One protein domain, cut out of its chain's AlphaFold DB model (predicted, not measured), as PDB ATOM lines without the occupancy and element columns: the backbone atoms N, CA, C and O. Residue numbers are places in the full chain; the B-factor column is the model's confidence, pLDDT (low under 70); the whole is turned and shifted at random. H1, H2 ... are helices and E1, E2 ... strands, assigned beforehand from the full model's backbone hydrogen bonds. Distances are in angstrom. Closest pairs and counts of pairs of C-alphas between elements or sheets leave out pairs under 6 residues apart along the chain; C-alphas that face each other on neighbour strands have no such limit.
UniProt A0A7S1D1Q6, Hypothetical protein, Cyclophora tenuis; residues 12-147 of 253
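Overview. This is residues 12 to 147 of the 253 residues of the protein "Hypothetical protein" of Cyclophora tenuis (UniProt A0A7S1D1Q6). This is a long, narrow antiparallel sheet of four strands, curled and twisted, with one long helix, H2, laid lengthwise over one face, covering parts of E2 and E3. A second helix, H1, reaches away from one end of the sheet as an arm, and residues 12 to 22 stick out free; the loop of residues 50 to 62 and the turn between E3 and E4 lie towards the opposite end. The printed part has 136 residues, with H1, E1, E2, E3, E4 and H2 in that order along the chain, and the sheet order is E1, E2, E3, E4. The class is mixed, helices and strands. The whole is extended, a rod spanning 84 by 31 by 23 A, with a radius of gyration of the C-alphas of 24.3 A.

Along the chain. Find C-alpha 14 at (66.272, 40.680, 52.180); from there H1, residues 14 to 36, runs 33.0 A. Next come E1, residues 39 to 49, 30.9 A long, and E2, residues 63 to 79, 49.5 A long. At C-alpha 86, (44.698, 57.385, 79.884), begins E3, residues 86 to 103, 50.4 A long. E4, residues 110 to 117, measures 18.3 A and bends by 57 degrees at residue 113. H2, residues 119 to 144, runs 37.3 A and ends with C-alpha 144 at (51.694, 48.119, 71.451).

Arrangement. Start with the sheet, a meander, each strand the antiparallel neighbour of the one before; its consecutive strands form hairpins. Between E1 and E2, look at N 46 and O 71, 2.8 A apart and within hydrogen-bond range. Between E2 and E3, N 72 and O 93 are 2.8 A apart, and between E3 and E4, N 100 and O 114 are 2.8 A apart, both within range. The edge strands E1 and E4 are apart. H2 is on the sheet at a height of 9.6 A, over E2 and E3, and runs along the strands, at 5 degrees to E2 on the local plane. The closest C-alphas of E3 and H2 are those of Ala 95 and Leu 122, 5.3 A apart. H1 only grazes the sheet, with its residues 33 to 36. With residues 27 to 35 alone H1 touches H2, the closest C-alphas being those of Leu 31 and Val 141, 6.0 A apart. These helices run opposite ways at a steep tilt of 46 degrees. In H1 and H2 every O i to N i+4 pair is within hydrogen-bond range.

Size, cuts and confidence. The two C-alphas farthest apart are those of Ser 13 and Glu 106, 86.5 A. The printed part has no cut. The link from E1 to E2 is long, with 13 residues. The mean pLDDT of the printed part is 80.0; look for values under 70 at, among others, residues 51 to 63, 81 to 85 and 145 to 147.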
ATOM      1  N   LEU A  12      71.100  37.959  57.126       50.59
ATOM      2  CA  LEU A  12      69.647  38.098  56.986       50.59
ATOM      3  C   LEU A  12      69.231  38.019  55.521       50.59
ATOM      4  O   LEU A  12      69.906  38.546  54.633       50.59
ATOM      5  N   SER A  13      68.096  37.378  55.271       69.38
ATOM      6  CA  SER A  13      67.409  37.508  53.995       69.38
ATOM      7  C   SER A  13      66.916  38.946  53.801       69.38
ATOM      8  O   SER A  13      66.654  39.682  54.755       69.38
ATOM      9  N   LEU A  14      66.771  39.350  52.540       70.19
ATOM     10  CA  LEU A  14      66.272  40.680  52.180       70.19
ATOM     11  C   LEU A  14      64.863  40.924  52.761       70.19
ATOM     12  O   LEU A  14      64.554  42.031  53.187       70.19
ATOM     13  N   GLU A  15      64.052  39.867  52.873       71.31
ATOM     14  CA  GLU A  15      62.714  39.899  53.481       71.31
ATOM     15  C   GLU A  15      62.762  40.165  54.996       71.31
ATOM     16  O   GLU A  15      62.024  41.015  55.491       71.31
ATOM     17  N   GLU A  16      63.668  39.515  55.735       68.88
ATOM     18  CA  GLU A  16      63.858  39.762  57.176       68.88
ATOM     19  C   GLU A  16      64.384  41.177  57.445       68.88
ATOM     20  O   GLU A  16      64.014  41.820  58.431       68.88
ATOM     21  N   GLN A  17      65.234  41.687  56.553       68.12
ATOM     22  CA  GLN A  17      65.745  43.047  56.639       68.12
ATOM     23  C   GLN A  17      64.637  44.083  56.392       68.12
ATOM     24  O   GLN A  17      64.520  45.050  57.147       68.12
ATOM     25  N   GLU A  18      63.790  43.870  55.382       71.06
ATOM     26  CA  GLU A  18      62.620  44.713  55.111       71.06
ATOM     27  C   GLU A  18      61.603  44.676  56.262       71.06
ATOM     28  O   GLU A  18      61.091  45.722  56.671       71.06
ATOM     29  N   GLU A  19      61.339  43.501  56.838       71.56
ATOM     30  CA  GLU A  19      60.447  43.358  57.990       71.56
ATOM     31  C   GLU A  19      61.002  44.071  59.233       71.56
ATOM     32  O   GLU A  19      60.261  44.775  59.928       71.56
ATOM     33  N   GLY A  20      62.314  43.975  59.473       71.25
ATOM     34  CA  GLY A  20      63.001  44.689  60.547       71.25
ATOM     35  C   GLY A  20      62.891  46.210  60.417       71.25
ATOM     36  O   GLY A  20      62.560  46.892  61.391       71.25
ATOM     37  N   VAL A  21      63.096  46.753  59.214       73.75
ATOM     38  CA  VAL A  21      62.943  48.194  58.946       73.75
ATOM     39  C   VAL A  21      61.501  48.642  59.193       73.75
ATOM     40  O   VAL A  21      61.278  49.613  59.917       73.75
ATOM     41  N   LEU A  22      60.512  47.903  58.686       74.56
ATOM     42  CA  LEU A  22      59.095  48.217  58.904       74.56
ATOM     43  C   LEU A  22      58.701  48.154  60.387       74.56
ATOM     44  O   LEU A  22      57.869  48.942  60.841       74.56
ATOM     45  N   ALA A  23      59.282  47.235  61.160       73.00
ATOM     46  CA  ALA A  23      59.056  47.153  62.600       73.00
ATOM     47  C   ALA A  23      59.614  48.381  63.340       73.00
ATOM     48  O   ALA A  23      58.941  48.917  64.225       73.00
ATOM     49  N   ILE A  24      60.803  48.860  62.956       76.25
ATOM     50  CA  ILE A  24      61.404  50.084  63.507       76.25
ATOM     51  C   ILE A  24      60.556  51.307  63.147       76.25
ATOM     52  O   ILE A  24      60.217  52.090  64.035       76.25
ATOM     53  N   GLU A  25      60.159  51.450  61.882       76.81
ATOM     54  CA  GLU A  25      59.310  52.558  61.425       76.81
ATOM     55  C   GLU A  25      57.986  52.610  62.197       76.81
ATOM     56  O   GLU A  25      57.572  53.681  62.642       76.81
ATOM     57  N   ARG A  26      57.351  51.454  62.435       75.19
ATOM     58  CA  ARG A  26      56.127  51.363  63.248       75.19
ATOM     59  C   ARG A  26      56.368  51.744  64.704       75.19
ATOM     60  O   ARG A  26      55.581  52.511  65.249       75.19
ATOM     61  N   LYS A  27      57.435  51.244  65.339       76.94
ATOM     62  CA  LYS A  27      57.784  51.608  66.727       76.94
ATOM     63  C   LYS A  27      57.996  53.119  66.863       76.94
ATOM     64  O   LYS A  27      57.471  53.725  67.796       76.94
ATOM     65  N   LEU A  28      58.718  53.726  65.921       80.31
ATOM     66  CA  LEU A  28      58.987  55.162  65.915       80.31
ATOM     67  C   LEU A  28      57.712  55.983  65.684       80.31
ATOM     68  O   LEU A  28      57.484  56.958  66.397       80.31
ATOM     69  N   ALA A  29      56.863  55.579  64.737       79.94
ATOM     70  CA  ALA A  29      55.588  56.244  64.482       79.94
ATOM     71  C   ALA A  29      54.687  56.233  65.727       79.94
ATOM     72  O   ALA A  29      54.187  57.284  66.123       79.94
ATOM     73  N   THR A  30      54.562  55.083  66.399       78.81
ATOM     74  CA  THR A  30      53.794  54.958  67.648       78.81
ATOM     75  C   THR A  30      54.390  55.811  68.770       78.81
ATOM     76  O   THR A  30      53.652  56.446  69.519       78.81
ATOM     77  N   LEU A  31      55.722  55.866  68.893       82.06
ATOM     78  CA  LEU A  31      56.387  56.715  69.886       82.06
ATOM     79  C   LEU A  31      56.074  58.199  69.664       82.06
ATOM     80  O   LEU A  31      55.764  58.906  70.621       82.06
ATOM     81  N   ILE A  32      56.122  58.660  68.412       83.69
ATOM     82  CA  ILE A  32      55.776  60.037  68.043       83.69
ATOM     83  C   ILE A  32      54.294  60.310  68.330       83.69
ATOM     84  O   ILE A  32      53.964  61.344  68.905       83.69
ATOM     85  N   GLU A  33      53.400  59.388  67.980       83.56
ATOM     86  CA  GLU A  33      51.958  59.530  68.206       83.56
ATOM     87  C   GLU A  33      51.619  59.662  69.699       83.56
ATOM     88  O   GLU A  33      50.943  60.613  70.098       83.56
ATOM     89  N   ILE A  34      52.136  58.765  70.547       83.19
ATOM     90  CA  ILE A  34      51.915  58.834  71.999       83.19
ATOM     91  C   ILE A  34      52.580  60.084  72.578       83.19
ATOM     92  O   ILE A  34      51.951  60.806  73.348       83.19
ATOM     93  N   GLY A  35      53.832  60.358  72.195       81.38
ATOM     94  CA  GLY A  35      54.618  61.472  72.724       81.38
ATOM     95  C   GLY A  35      54.015  62.842  72.412       81.38
ATOM     96  O   GLY A  35      53.974  63.704  73.284       81.38
ATOM     97  N   THR A  36      53.485  63.034  71.203       83.75
ATOM     98  CA  THR A  36      52.796  64.282  70.810       83.75
ATOM     99  C   THR A  36      51.424  64.448  71.458       83.75
ATOM    100  O   THR A  36      50.893  65.556  71.489       83.75
ATOM    101  N   SER A  37      50.870  63.368  72.006       85.44
ATOM    102  CA  SER A  37      49.559  63.351  72.654       85.44
ATOM    103  C   SER A  37      49.638  63.433  74.184       85.44
ATOM    104  O   SER A  37      48.606  63.351  74.852       85.44
ATOM    105  N   VAL A  38      50.837  63.585  74.762       87.50
ATOM    106  CA  VAL A  38      51.010  63.854  76.196       87.50
ATOM    107  C   VAL A  38      50.534  65.273  76.506       87.50
ATOM    108  O   VAL A  38      50.961  66.231  75.864       87.50
ATOM    109  N   VAL A  39      49.672  65.419  77.513       89.06
ATOM    110  CA  VAL A  39      49.069  66.711  77.876       89.06
ATOM    111  C   VAL A  39      49.297  67.017  79.348       89.06
ATOM    112  O   VAL A  39      49.027  66.188  80.211       89.06
ATOM    113  N   ILE A  40      49.734  68.241  79.643       89.56
ATOM    114  CA  ILE A  40      49.684  68.800  80.997       89.56
ATOM    115  C   ILE A  40      48.287  69.393  81.182       89.56
ATOM    116  O   ILE A  40      47.945  70.375  80.524       89.56
ATOM    117  N   GLN A  41      47.464  68.786  82.033       87.62
ATOM    118  CA  GLN A  41      46.085  69.241  82.240       87.62
ATOM    119  C   GLN A  41      46.009  70.377  83.253       87.62
ATOM    120  O   GLN A  41      45.224  71.309  83.087       87.62
ATOM    121  N   ASN A  42      46.805  70.280  84.313       87.50
ATOM    122  CA  ASN A  42      46.785  71.233  85.402       87.50
ATOM    123  C   ASN A  42      48.202  71.474  85.910       87.50
ATOM    124  O   ASN A  42      49.019  70.555  85.979       87.50
ATOM    125  N   MET A  43      48.474  72.722  86.270       90.06
ATOM    126  CA  MET A  43      49.703  73.136  86.924       90.06
ATOM    127  C   MET A  43      49.335  74.166  87.985       90.06
ATOM    128  O   MET A  43      48.847  75.251  87.670       90.06
ATOM    129  N   VAL A  44      49.572  73.818  89.244       91.12
ATOM    130  CA  VAL A  44      49.344  74.698  90.389       91.12
ATOM    131  C   VAL A  44      50.689  75.021  91.006       91.12
ATOM    132  O   VAL A  44      51.417  74.115  91.395       91.12
ATOM    133  N   THR A  45      51.000  76.308  91.124       89.75
ATOM    134  CA  THR A  45      52.195  76.785  91.822       89.75
ATOM    135  C   THR A  45      51.777  77.601  93.035       89.75
ATOM    136  O   THR A  45      50.998  78.546  92.918       89.75
ATOM    137  N   SER A  46      52.313  77.257  94.201       90.69
ATOM    138  CA  SER A  46      52.084  77.962  95.459       90.69
ATOM    139  C   SER A  46      53.392  78.416  96.085       90.69
ATOM    140  O   SER A  46      54.386  77.689  96.066       90.69
ATOM    141  N   PHE A  47      53.362  79.604  96.686       89.56
ATOM    142  CA  PHE A  47      54.478  80.182  97.421       89.56
ATOM    143  C   PHE A  47      54.102  80.321  98.891       89.56
ATOM    144  O   PHE A  47      53.066  80.901  99.218       89.56
ATOM    145  N   THR A  48      54.963  79.827  99.770       88.75
ATOM    146  CA  THR A  48      54.737  79.825 101.214       88.75
ATOM    147  C   THR A  48      55.915  80.479 101.913       88.75
ATOM    148  O   THR A  48      57.062  80.096 101.697       88.75
ATOM    149  N   ALA A  49      55.646  81.454 102.780       84.75
ATOM    150  CA  ALA A  49      56.668  82.020 103.653       84.75
ATOM    151  C   ALA A  49      57.131  80.974 104.680       84.75
ATOM    152  O   ALA A  49      56.316  80.387 105.393       84.75
ATOM    153  N   LEU A  50      58.441  80.754 104.790       82.50
ATOM    154  CA  LEU A  50      59.027  79.780 105.713       82.50
ATOM    155  C   LEU A  50      59.303  80.437 107.073       82.50
ATOM    156  O   LEU A  50      60.446  80.647 107.463       82.50
ATOM    157  N   LEU A  51      58.232  80.752 107.809       69.81
ATOM    158  CA  LEU A  51      58.259  81.546 109.053       69.81
ATOM    159  C   LEU A  51      59.006  80.894 110.235       69.81
ATOM    160  O   LEU A  51      59.246  81.550 111.244       69.81
ATOM    161  N   HIS A  52      59.375  79.616 110.128       62.72
ATOM    162  CA  HIS A  52      60.201  78.922 111.126       62.72
ATOM    163  C   HIS A  52      61.702  79.194 110.972       62.72
ATOM    164  O   HIS A  52      62.490  78.782 111.820       62.72
ATOM    165  N   GLN A  53      62.105  79.863 109.894       59.09
ATOM    166  CA  GLN A  53      63.454  80.376 109.725       59.09
ATOM    167  C   GLN A  53      63.431  81.853 110.102       59.09
ATOM    168  O   GLN A  53      62.659  82.621 109.526       59.09
ATOM    169  N   GLU A  54      64.238  82.243 111.094       56.91
ATOM    170  CA  GLU A  54      64.332  83.649 111.484       56.91
ATOM    171  C   GLU A  54      64.651  84.498 110.244       56.91
ATOM    172  O   GLU A  54      65.587  84.167 109.503       56.91
ATOM    173  N   PRO A  55      63.879  85.571 109.985       58.44
ATOM    174  CA  PRO A  55      64.189  86.477 108.899       58.44
ATOM    175  C   PRO A  55      65.603  87.006 109.119       58.44
ATOM    176  O   PRO A  55      65.889  87.668 110.120       58.44
ATOM    177  N   LYS A  56      66.513  86.700 108.192       56.34
ATOM    178  CA  LYS A  56      67.858  87.266 108.228       56.34
ATOM    179  C   LYS A  56      67.739  88.729 107.831       56.34
ATOM    180  O   LYS A  56      67.708  89.058 106.650       56.34
ATOM    181  N   ALA A  57      67.682  89.617 108.817       55.00
ATOM    182  CA  ALA A  57      67.907  91.032 108.577       55.00
ATOM    183  C   ALA A  57      69.326  91.175 108.004       55.00
ATOM    184  O   ALA A  57      70.313  90.975 108.715       55.00
ATOM    185  N   VAL A  58      69.444  91.443 106.701       52.72
ATOM    186  CA  VAL A  58      70.750  91.730 106.114       52.72
ATOM    187  C   VAL A  58      71.163  93.111 106.608       52.72
ATOM    188  O   VAL A  58      70.444  94.101 106.456       52.72
ATOM    189  N   VAL A  59      72.323  93.118 107.258       52.09
ATOM    190  CA  VAL A  59      73.028  94.259 107.836       52.09
ATOM    191  C   VAL A  59      73.418  95.220 106.714       52.09
ATOM    192  O   VAL A  59      74.517  95.147 106.192       52.09
ATOM    193  N   ASP A  60      72.474  96.061 106.295       47.41
ATOM    194  CA  ASP A  60      72.726  97.307 105.548       47.41
ATOM    195  C   ASP A  60      71.527  98.277 105.634       47.41
ATOM    196  O   ASP A  60      71.263  99.100 104.759       47.41
ATOM    197  N   GLY A  61      70.744  98.165 106.714       52.75
ATOM    198  CA  GLY A  61      69.780  99.183 107.150       52.75
ATOM    199  C   GLY A  61      68.551  99.432 106.267       52.75
ATOM    200  O   GLY A  61      67.707 100.227 106.669       52.75
ATOM    201  N   LYS A  62      68.405  98.790 105.099       65.25
ATOM    202  CA  LYS A  62      67.261  99.042 104.199       65.25
ATOM    203  C   LYS A  62      66.606  97.828 103.552       65.25
ATOM    204  O   LYS A  62      65.548  98.016 102.966       65.25
ATOM    205  N   ARG A  63      67.168  96.615 103.641       68.88
ATOM    206  CA  ARG A  63      66.650  95.448 102.904       68.88
ATOM    207  C   ARG A  63      66.288  94.280 103.818       68.88
ATOM    208  O   ARG A  63      67.146  93.725 104.499       68.88
ATOM    209  N   THR A  64      65.019  93.893 103.796       77.25
ATOM    210  CA  THR A  64      64.477  92.747 104.530       77.25
ATOM    211  C   THR A  64      64.383  91.557 103.588       77.25
ATOM    212  O   THR A  64      63.929  91.704 102.452       77.25
ATOM    213  N   SER A  65      64.809  90.378 104.044       79.50
ATOM    214  CA  SER A  65      64.649  89.125 103.309       79.50
ATOM    215  C   SER A  65      63.850  88.104 104.117       79.50
ATOM    216  O   SER A  65      63.959  88.009 105.341       79.50
ATOM    217  N   LEU A  66      63.009  87.361 103.408       84.19
ATOM    218  CA  LEU A  66      62.110  86.346 103.925       84.19
ATOM    219  C   LEU A  66      62.326  85.061 103.116       84.19
ATOM    220  O   LEU A  66      62.161  85.086 101.893       84.19
ATOM    221  N   PRO A  67      62.684  83.938 103.754       86.81
ATOM    222  CA  PRO A  67      62.767  82.666 103.055       86.81
ATOM    223  C   PRO A  67      61.372  82.226 102.601       86.81
ATOM    224  O   PRO A  67      60.392  82.314 103.347       86.81
ATOM    225  N   ILE A  68      61.287  81.738 101.368       89.88
ATOM    226  CA  ILE A  68      60.057  81.227 100.763       89.88
ATOM    227  C   ILE A  68      60.273  79.799 100.258       89.88
ATOM    228  O   ILE A  68      61.363  79.422  99.837       89.88
ATOM    229  N   GLY A  69      59.220  78.996 100.304       90.25
ATOM    230  CA  GLY A  69      59.123  77.726  99.603       90.25
ATOM    231  C   GLY A  69      58.195  77.885  98.409       90.25
ATOM    232  O   GLY A  69      57.120  78.465  98.536       90.25
ATOM    233  N   MET A  70      58.608  77.368  97.264       91.31
ATOM    234  CA  MET A  70      57.776  77.161  96.089       91.31
ATOM    235  C   MET A  70      57.400  75.684  96.030       91.31
ATOM    236  O   MET A  70      58.265  74.815  96.111       91.31
ATOM    237  N   GLU A  71      56.120  75.398  95.851       92.19
ATOM    238  CA  GLU A  71      55.612  74.065  95.540       92.19
ATOM    239  C   GLU A  71      54.859  74.141  94.215       92.19
ATOM    240  O   GLU A  71      54.119  75.089  93.965       92.19
ATOM    241  N   THR A  72      55.106  73.187  93.326       90.44
ATOM    242  CA  THR A  72      54.421  73.061  92.041       90.44
ATOM    243  C   THR A  72      53.865  71.661  91.914       90.44
ATOM    244  O   THR A  72      54.618  70.697  92.001       90.44
ATOM    245  N   THR A  73      52.566  71.548  91.678       92.75
ATOM    246  CA  THR A  73      51.890  70.288  91.377       92.75
ATOM    247  C   THR A  73      51.461  70.299  89.916       92.75
ATOM    248  O   THR A  73      50.891  71.286  89.453       92.75
ATOM    249  N   MET A  74      51.752  69.228  89.181       92.12
ATOM    250  CA  MET A  74      51.453  69.095  87.757       92.12
ATOM    251  C   MET A  74      50.743  67.770  87.489       92.12
ATOM    252  O   MET A  74      51.263  66.722  87.858       92.12
ATOM    253  N   ASP A  75      49.603  67.817  86.806       92.25
ATOM    254  CA  ASP A  75      48.870  66.633  86.355       92.25
ATOM    255  C   ASP A  75      49.153  66.386  84.870       92.25
ATOM    256  O   ASP A  75      48.850  67.230  84.017       92.25
ATOM    257  N   VAL A  76      49.745  65.235  84.557       91.62
ATOM    258  CA  VAL A  76      50.157  64.840  83.206       91.62
ATOM    259  C   VAL A  76      49.364  63.629  82.747       91.62
ATOM    260  O   VAL A  76      49.334  62.586  83.396       91.62
ATOM    261  N   PHE A  77      48.772  63.753  81.567       90.38
ATOM    262  CA  PHE A  77      47.998  62.715  80.912       90.38
ATOM    263  C   PHE A  77      48.833  62.086  79.813       90.38
ATOM    264  O   PHE A  77      49.223  62.753  78.854       90.38
ATOM    265  N   VAL A  78      49.072  60.785  79.944       89.19
ATOM    266  CA  VAL A  78      49.736  59.975  78.928       89.19
ATOM    267  C   VAL A  78      48.699  59.035  78.310       89.19
ATOM    268  O   VAL A  78      48.177  58.156  79.007       89.19
ATOM    269  N   PRO A  79      48.364  59.192  77.020       81.81
ATOM    270  CA  PRO A  79      47.430  58.297  76.356       81.81
ATOM    271  C   PRO A  79      48.040  56.906  76.153       81.81
ATOM    272  O   PRO A  79      49.250  56.741  75.985       81.81
ATOM    273  N   SER A  80      47.182  55.889  76.169       79.12
ATOM    274  CA  SER A  80      47.537  54.522  75.797       79.12
ATOM    275  C   SER A  80      47.013  54.237  74.393       79.12
ATOM    276  O   SER A  80      45.824  54.400  74.142       79.12
ATOM    277  N   SER A  81      47.858  53.761  73.476       68.25
ATOM    278  CA  SER A  81      47.392  53.369  72.134       68.25
ATOM    279  C   SER A  81      46.653  52.023  72.118       68.25
ATOM    280  O   SER A  81      46.016  51.683  71.127       68.25
ATOM    281  N   LEU A  82      46.725  51.239  73.203       65.31
ATOM    282  CA  LEU A  82      46.074  49.922  73.316       65.31
ATOM    283  C   LEU A  82      44.674  49.973  73.918       65.31
ATOM    284  O   LEU A  82      43.919  49.004  73.828       65.31
ATOM    285  N   SER A  83      44.331  51.059  74.600       64.69
ATOM    286  CA  SER A  83      43.049  51.178  75.276       64.69
ATOM    287  C   SER A  83      42.601  52.626  75.291       64.69
ATOM    288  O   SER A  83      43.422  53.522  75.415       64.69
ATOM    289  N   ASN A  84      41.289  52.864  75.309       65.81
ATOM    290  CA  ASN A  84      40.736  54.202  75.558       65.81
ATOM    291  C   ASN A  84      41.029  54.722  76.987       65.81
ATOM    292  O   ASN A  84      40.383  55.662  77.447       65.81
ATOM    293  N   LYS A  85      41.943  54.084  77.730       68.69
ATOM    294  CA  LYS A  85      42.375  54.509  79.056       68.69
ATOM    295  C   LYS A  85      43.578  55.431  78.919       68.69
ATOM    296  O   LYS A  85      44.481  55.203  78.119       68.69
ATOM    297  N   GLN A  86      43.587  56.459  79.747       77.19
ATOM    298  CA  GLN A  86      44.698  57.385  79.884       77.19
ATOM    299  C   GLN A  86      45.342  57.161  81.248       77.19
ATOM    300  O   GLN A  86      44.644  56.916  82.235       77.19
ATOM    301  N   THR A  87      46.666  57.242  81.298       85.25
ATOM    302  CA  THR A  87      47.405  57.247  82.557       85.25
ATOM    303  C   THR A  87      47.519  58.692  83.015       85.25
ATOM    304  O   THR A  87      48.155  59.495  82.336       85.25
ATOM    305  N   ASN A  88      46.890  59.023  84.141       88.00
ATOM    306  CA  ASN A  88      47.092  60.307  84.804       88.00
ATOM    307  C   ASN A  88      48.218  60.165  85.833       88.00
ATOM    308  O   ASN A  88      48.187  59.249  86.660       88.00
ATOM    309  N   VAL A  89      49.202  61.054  85.768       89.50
ATOM    310  CA  VAL A  89      50.346  61.096  86.673       89.50
ATOM    311  C   VAL A  89      50.442  62.485  87.275       89.50
ATOM    312  O   VAL A  89      50.631  63.467  86.560       89.50
ATOM    313  N   THR A  90      50.346  62.556  88.598       91.50
ATOM    314  CA  THR A  90      50.528  63.800  89.342       91.50
ATOM    315  C   THR A  90      51.955  63.872  89.867       91.50
ATOM    316  O   THR A  90      52.398  63.000  90.618       91.50
ATOM    317  N   PHE A  91      52.663  64.937  89.510       92.62
ATOM    318  CA  PHE A  91      53.997  65.245  90.005       92.62
ATOM    319  C   PHE A  91      53.945  66.413  90.972       92.62
ATOM    320  O   PHE A  91      53.164  67.346  90.794       92.62
ATOM    321  N   SER A  92      54.819  66.385  91.973       92.19
ATOM    322  CA  SER A  92      55.050  67.524  92.853       92.19
ATOM    323  C   SER A  92      56.529  67.874  92.843       92.19
ATOM    324  O   SER A  92      57.385  67.000  92.999       92.19
ATOM    325  N   SER A  93      56.826  69.155  92.673       92.50
ATOM    326  CA  SER A  93      58.165  69.723  92.750       92.50
ATOM    327  C   SER A  93      58.206  70.792  93.825       92.50
ATOM    328  O   SER A  93      57.246  71.537  94.010       92.50
ATOM    329  N   ARG A  94      59.318  70.870  94.547       91.44
ATOM    330  CA  ARG A  94      59.551  71.865  95.591       91.44
ATOM    331  C   ARG A  94      60.886  72.543  95.365       91.44
ATOM    332  O   ARG A  94      61.866  71.872  95.071       91.44
ATOM    333  N   ALA A  95      60.918  73.851  95.532       91.62
ATOM    334  CA  ALA A  95      62.142  74.629  95.498       91.62
ATOM    335  C   ALA A  95      62.125  75.641  96.633       91.62
ATOM    336  O   ALA A  95      61.066  76.118  97.048       91.62
ATOM    337  N   THR A  96      63.297  75.968  97.149       90.81
ATOM    338  CA  THR A  96      63.435  77.045  98.130       90.81
ATOM    339  C   THR A  96      63.849  78.338  97.449       90.81
ATOM    340  O   THR A  96      64.367  78.348  96.335       90.81
ATOM    341  N   GLY A  97      63.567  79.459  98.092       89.62
ATOM    342  CA  GLY A  97      63.871  80.773  97.563       89.62
ATOM    343  C   GLY A  97      63.905  81.829  98.650       89.62
ATOM    344  O   GLY A  97      63.711  81.558  99.836       89.62
ATOM    345  N   THR A  98      64.138  83.061  98.228       88.25
ATOM    346  CA  THR A  98      64.133  84.239  99.080       88.25
ATOM    347  C   THR A  98      63.298  85.329  98.429       88.25
ATOM    348  O   THR A  98      63.501  85.686  97.270       88.25
ATOM    349  N   LEU A  99      62.369  85.888  99.193       86.81
ATOM    350  CA  LEU A  99      61.710  87.143  98.880       86.81
ATOM    351  C   LEU A  99      62.469  88.252  99.602       86.81
ATOM    352  O   LEU A  99      62.596  88.222 100.820       86.81
ATOM    353  N   SER A 100      62.994  89.227  98.877       86.50
ATOM    354  CA  SER A 100      63.682  90.378  99.456       86.50
ATOM    355  C   SER A 100      63.039  91.670  98.994       86.50
ATOM    356  O   SER A 100      62.477  91.737  97.909       86.50
ATOM    357  N   GLY A 101      63.120  92.715  99.799       84.94
ATOM    358  CA  GLY A 101      62.672  94.041  99.400       84.94
ATOM    359  C   GLY A 101      63.126  95.084 100.399       84.94
ATOM    360  O   GLY A 101      63.690  94.761 101.446       84.94
ATOM    361  N   SER A 102      62.919  96.338 100.046       83.44
ATOM    362  CA  SER A 102      63.209  97.460 100.921       83.44
ATOM    363  C   SER A 102      61.938  97.870 101.653       83.44
ATOM    364  O   SER A 102      60.861  97.838 101.074       83.44
ATOM    365  N   LEU A 103      62.032  98.238 102.925       78.81
ATOM    366  CA  LEU A 103      60.888  98.811 103.634       78.81
ATOM    367  C   LEU A 103      60.797 100.298 103.298       78.81
ATOM    368  O   LEU A 103      61.773 101.030 103.481       78.81
ATOM    369  N   ASP A 104      59.641 100.745 102.817       79.62
ATOM    370  CA  ASP A 104      59.340 102.169 102.739       79.62
ATOM    371  C   ASP A 104      59.121 102.703 104.168       79.62
ATOM    372  O   ASP A 104      58.200 102.240 104.854       79.62
ATOM    373  N   PRO A 105      59.954 103.646 104.645       74.38
ATOM    374  CA  PRO A 105      59.865 104.158 106.009       74.38
ATOM    375  C   PRO A 105      58.548 104.890 106.303       74.38
ATOM    376  O   PRO A 105      58.185 105.002 107.472       74.38
ATOM    377  N   GLU A 106      57.830 105.380 105.286       80.50
ATOM    378  CA  GLU A 106      56.572 106.111 105.485       80.50
ATOM    379  C   GLU A 106      55.344 105.192 105.541       80.50
ATOM    380  O   GLU A 106      54.424 105.444 106.321       80.50
ATOM    381  N   SER A 107      55.322 104.108 104.756       78.19
ATOM    382  CA  SER A 107      54.158 103.218 104.643       78.19
ATOM    383  C   SER A 107      54.319 101.851 105.311       78.19
ATOM    384  O   SER A 107      53.339 101.110 105.404       78.19
ATOM    385  N   ASN A 108      55.520 101.490 105.782       69.00
ATOM    386  CA  ASN A 108      55.863 100.130 106.226       69.00
ATOM    387  C   ASN A 108      55.567  99.047 105.167       69.00
ATOM    388  O   ASN A 108      55.425  97.868 105.494       69.00
ATOM    389  N   LEU A 109      55.460  99.435 103.893       75.75
ATOM    390  CA  LEU A 109      55.274  98.511 102.786       75.75
ATOM    391  C   LEU A 109      56.630  98.062 102.246       75.75
ATOM    392  O   LEU A 109      57.599  98.820 102.213       75.75
ATOM    393  N   LEU A 110      56.683  96.815 101.790       70.44
ATOM    394  CA  LEU A 110      57.811  96.304 101.023       70.44
ATOM    395  C   LEU A 110      57.780  96.924  99.616       70.44
ATOM    396  O   LEU A 110      56.909  96.606  98.808       70.44
ATOM    397  N   ILE A 111      58.737  97.800  99.332       81.25
ATOM    398  CA  ILE A 111      59.051  98.350  98.010       81.25
ATOM    399  C   ILE A 111      60.251  97.599  97.407       81.25
ATOM    400  O   ILE A 111      60.999  96.925  98.111       81.25
ATOM    401  N   ASP A 112      60.436  97.667  96.088       82.38
ATOM    402  CA  ASP A 112      61.538  96.989  95.377       82.38
ATOM    403  C   ASP A 112      61.641  95.475  95.641       82.38
ATOM    404  O   ASP A 112      62.732  94.917  95.823       82.38
ATOM    405  N   VAL A 113      60.485  94.808  95.662       85.12
ATOM    406  CA  VAL A 113      60.378  93.368  95.907       85.12
ATOM    407  C   VAL A 113      61.093  92.579  94.809       85.12
ATOM    408  O   VAL A 113      60.830  92.742  93.618       85.12
ATOM    409  N   ARG A 114      61.990  91.686  95.218       86.25
ATOM    410  CA  ARG A 114      62.683  90.715  94.374       86.25
ATOM    411  C   ARG A 114      62.469  89.321  94.923       86.25
ATOM    412  O   ARG A 114      62.636  89.084  96.116       86.25
ATOM    413  N   MET A 115      62.143  88.404  94.030       87.50
ATOM    414  CA  MET A 115      62.005  86.993  94.338       87.50
ATOM    415  C   MET A 115      63.135  86.236  93.652       87.50
ATOM    416  O   MET A 115      63.304  86.337  92.439       87.50
ATOM    417  N   GLU A 116      63.894  85.487  94.435       89.25
ATOM    418  CA  GLU A 116      64.941  84.589  93.966       89.25
ATOM    419  C   GLU A 116      64.538  83.168  94.346       89.25
ATOM    420  O   GLU A 116      64.148  82.917  95.483       89.25
ATOM    421  N   ILE A 117      64.585  82.242  93.396       89.75
ATOM    422  CA  ILE A 117      64.216  80.837  93.595       89.75
ATOM    423  C   ILE A 117      65.423  80.001  93.191       89.75
ATOM    424  O   ILE A 117      66.080  80.320  92.199       89.75
ATOM    425  N   ASP A 118      65.704  78.933  93.932       88.19
ATOM    426  CA  ASP A 118      66.679  77.928  93.526       88.19
ATOM    427  C   ASP A 118      66.162  77.186  92.286       88.19
ATOM    428  O   ASP A 118      65.413  76.206  92.345       88.19
ATOM    429  N   THR A 119      66.553  77.698  91.122       87.69
ATOM    430  CA  THR A 119      66.178  77.131  89.831       87.69
ATOM    431  C   THR A 119      66.877  75.808  89.557       87.69
ATOM    432  O   THR A 119      66.387  75.040  88.736       87.69
ATOM    433  N   HIS A 120      68.012  75.523  90.203       88.00
ATOM    434  CA  HIS A 120      68.745  74.281  89.980       88.00
ATOM    435  C   HIS A 120      68.014  73.102  90.630       88.00
ATOM    436  O   HIS A 120      67.819  72.064  89.993       88.00
ATOM    437  N   GLU A 121      67.556  73.271  91.872       83.75
ATOM    438  CA  GLU A 121      66.710  72.288  92.555       83.75
ATOM    439  C   GLU A 121      65.400  72.055  91.787       83.75
ATOM    440  O   GLU A 121      65.034  70.904  91.529       83.75
ATOM    441  N   LEU A 122      64.742  73.137  91.354       86.25
ATOM    442  CA  LEU A 122      63.504  73.050  90.582       86.25
ATOM    443  C   LEU A 122      63.710  72.321  89.249       86.25
ATOM    444  O   LEU A 122      62.963  71.395  88.931       86.25
ATOM    445  N   LEU A 123      64.732  72.706  88.479       88.81
ATOM    446  CA  LEU A 123      65.022  72.113  87.175       88.81
ATOM    447  C   LEU A 123      65.366  70.630  87.302       88.81
ATOM    448  O   LEU A 123      64.860  69.826  86.527       88.81
ATOM    449  N   SER A 124      66.172  70.252  88.296       90.44
ATOM    450  CA  SER A 124      66.518  68.850  88.552       90.44
ATOM    451  C   SER A 124      65.269  67.989  88.777       90.44
ATOM    452  O   SER A 124      65.125  66.922  88.178       90.44
ATOM    453  N   GLN A 125      64.314  68.480  89.570       90.25
ATOM    454  CA  GLN A 125      63.058  67.770  89.818       90.25
ATOM    455  C   GLN A 125      62.165  67.711  88.577       90.25
ATOM    456  O   GLN A 125      61.616  66.654  88.277       90.25
ATOM    457  N   LEU A 126      62.041  68.811  87.831       87.94
ATOM    458  CA  LEU A 126      61.263  68.835  86.588       87.94
ATOM    459  C   LEU A 126      61.838  67.877  85.538       87.94
ATOM    460  O   LEU A 126      61.081  67.158  84.890       87.94
ATOM    461  N   MET A 127      63.164  67.812  85.409       89.31
ATOM    462  CA  MET A 127      63.836  66.871  84.509       89.31
ATOM    463  C   MET A 127      63.638  65.419  84.950       89.31
ATOM    464  O   MET A 127      63.399  64.553  84.109       89.31
ATOM    465  N   HIS A 128      63.680  65.146  86.256       90.19
ATOM    466  CA  HIS A 128      63.376  63.819  86.785       90.19
ATOM    467  C   HIS A 128      61.944  63.387  86.437       90.19
ATOM    468  O   HIS A 128      61.739  62.285  85.924       90.19
ATOM    469  N   HIS A 129      60.962  64.269  86.639       90.19
ATOM    470  CA  HIS A 129      59.559  64.010  86.300       90.19
ATOM    471  C   HIS A 129      59.355  63.824  84.794       90.19
ATOM    472  O   HIS A 129      58.674  62.888  84.378       90.19
ATOM    473  N   ALA A 130      60.007  64.640  83.961       87.44
ATOM    474  CA  ALA A 130      59.994  64.470  82.507       87.44
ATOM    475  C   ALA A 130      60.549  63.097  82.084       87.44
ATOM    476  O   ALA A 130      59.970  62.432  81.225       87.44
ATOM    477  N   GLY A 131      61.618  62.633  82.739       87.81
ATOM    478  CA  GLY A 131      62.152  61.284  82.554       87.81
ATOM    479  C   GLY A 131      61.127  60.198  82.888       87.81
ATOM    480  O   GLY A 131      60.932  59.280  82.096       87.81
ATOM    481  N   GLN A 132      60.404  60.329  84.003       89.69
ATOM    482  CA  GLN A 132      59.350  59.378  84.382       89.69
ATOM    483  C   GLN A 132      58.211  59.326  83.356       89.69
ATOM    484  O   GLN A 132      57.769  58.236  82.987       89.69
ATOM    485  N   VAL A 133      57.759  60.480  82.852       88.62
ATOM    486  CA  VAL A 133      56.754  60.544  81.777       88.62
ATOM    487  C   VAL A 133      57.256  59.816  80.533       88.62
ATOM    488  O   VAL A 133      56.527  58.998  79.970       88.62
ATOM    489  N   MET A 134      58.507  60.048  80.136       86.81
ATOM    490  CA  MET A 134      59.102  59.382  78.978       86.81
ATOM    491  C   MET A 134      59.164  57.860  79.162       86.81
ATOM    492  O   MET A 134      58.811  57.118  78.248       86.81
ATOM    493  N   THR A 135      59.517  57.374  80.354       86.38
ATOM    494  CA  THR A 135      59.481  55.939  80.677       86.38
ATOM    495  C   THR A 135      58.082  55.353  80.503       86.38
ATOM    496  O   THR A 135      57.930  54.262  79.956       86.38
ATOM    497  N   ILE A 136      57.038  56.072  80.928       86.62
ATOM    498  CA  ILE A 136      55.644  55.634  80.764       86.62
ATOM    499  C   ILE A 136      55.269  55.583  79.281       86.62
ATOM    500  O   ILE A 136      54.720  54.578  78.830       86.62
ATOM    501  N   VAL A 137      55.609  56.619  78.511       85.81
ATOM    502  CA  VAL A 137      55.387  56.668  77.057       85.81
ATOM    503  C   VAL A 137      56.054  55.474  76.373       85.81
ATOM    504  O   VAL A 137      55.409  54.736  75.632       85.81
ATOM    505  N   VAL A 138      57.325  55.229  76.674       84.81
ATOM    506  CA  VAL A 138      58.102  54.117  76.118       84.81
ATOM    507  C   VAL A 138      57.505  52.758  76.496       84.81
ATOM    508  O   VAL A 138      57.398  51.869  75.649       84.81
ATOM    509  N   ASN A 139      57.068  52.585  77.743       83.56
ATOM    510  CA  ASN A 139      56.397  51.362  78.177       83.56
ATOM    511  C   ASN A 139      55.063  51.150  77.448       83.56
ATOM    512  O   ASN A 139      54.756  50.017  77.077       83.56
ATOM    513  N   ASN A 140      54.307  52.218  77.174       80.31
ATOM    514  CA  ASN A 140      53.092  52.128  76.366       80.31
ATOM    515  C   ASN A 140      53.414  51.674  74.932       80.31
ATOM    516  O   ASN A 140      52.749  50.773  74.426       80.31
ATOM    517  N   VAL A 141      54.467  52.211  74.300       79.69
ATOM    518  CA  VAL A 141      54.915  51.768  72.962       79.69
ATOM    519  C   VAL A 141      55.319  50.294  72.970       79.69
ATOM    520  O   VAL A 141      54.903  49.538  72.094       79.69
ATOM    521  N   LYS A 142      56.096  49.855  73.968       77.06
ATOM    522  CA  LYS A 142      56.518  48.451  74.113       77.06
ATOM    523  C   LYS A 142      55.330  47.492  74.115       77.06
ATOM    524  O   LYS A 142      55.380  46.479  73.430       77.06
ATOM    525  N   GLN A 143      54.265  47.824  74.843       73.75
ATOM    526  CA  GLN A 143      53.059  46.994  74.894       73.75
ATOM    527  C   GLN A 143      52.318  46.962  73.548       73.75
ATOM    528  O   GLN A 143      51.746  45.937  73.186       73.75
ATOM    529  N   VAL A 144      52.310  48.066  72.793       71.00
ATOM    530  CA  VAL A 144      51.694  48.119  71.451       71.00
ATOM    531  C   VAL A 144      52.484  47.276  70.455       71.00
ATOM    532  O   VAL A 144      51.911  46.613  69.594       71.00
ATOM    533  N   CYS A 145      53.810  47.307  70.567       65.50
ATOM    534  CA  CYS A 145      54.723  46.716  69.598       65.50
ATOM    535  C   CYS A 145      55.208  45.308  69.966       65.50
ATOM    536  O   CYS A 145      56.057  44.772  69.250       65.50
ATOM    537  N   THR A 146      54.694  44.684  71.033       59.59
ATOM    538  CA  THR A 146      54.888  43.246  71.254       59.59
ATOM    539  C   THR A 146      54.215  42.469  70.126       59.59
ATOM    540  O   THR A 146      52.996  42.302  70.104       59.59
ATOM    541  N   LEU A 147      55.031  42.012  69.171       44.88
ATOM    542  CA  LEU A 147      54.655  40.992  68.196       44.88
ATOM    543  C   LEU A 147      54.048  39.788  68.941       44.88
ATOM    544  O   LEU A 147      54.511  39.468  70.044       44.88
TER     545      LEU A 147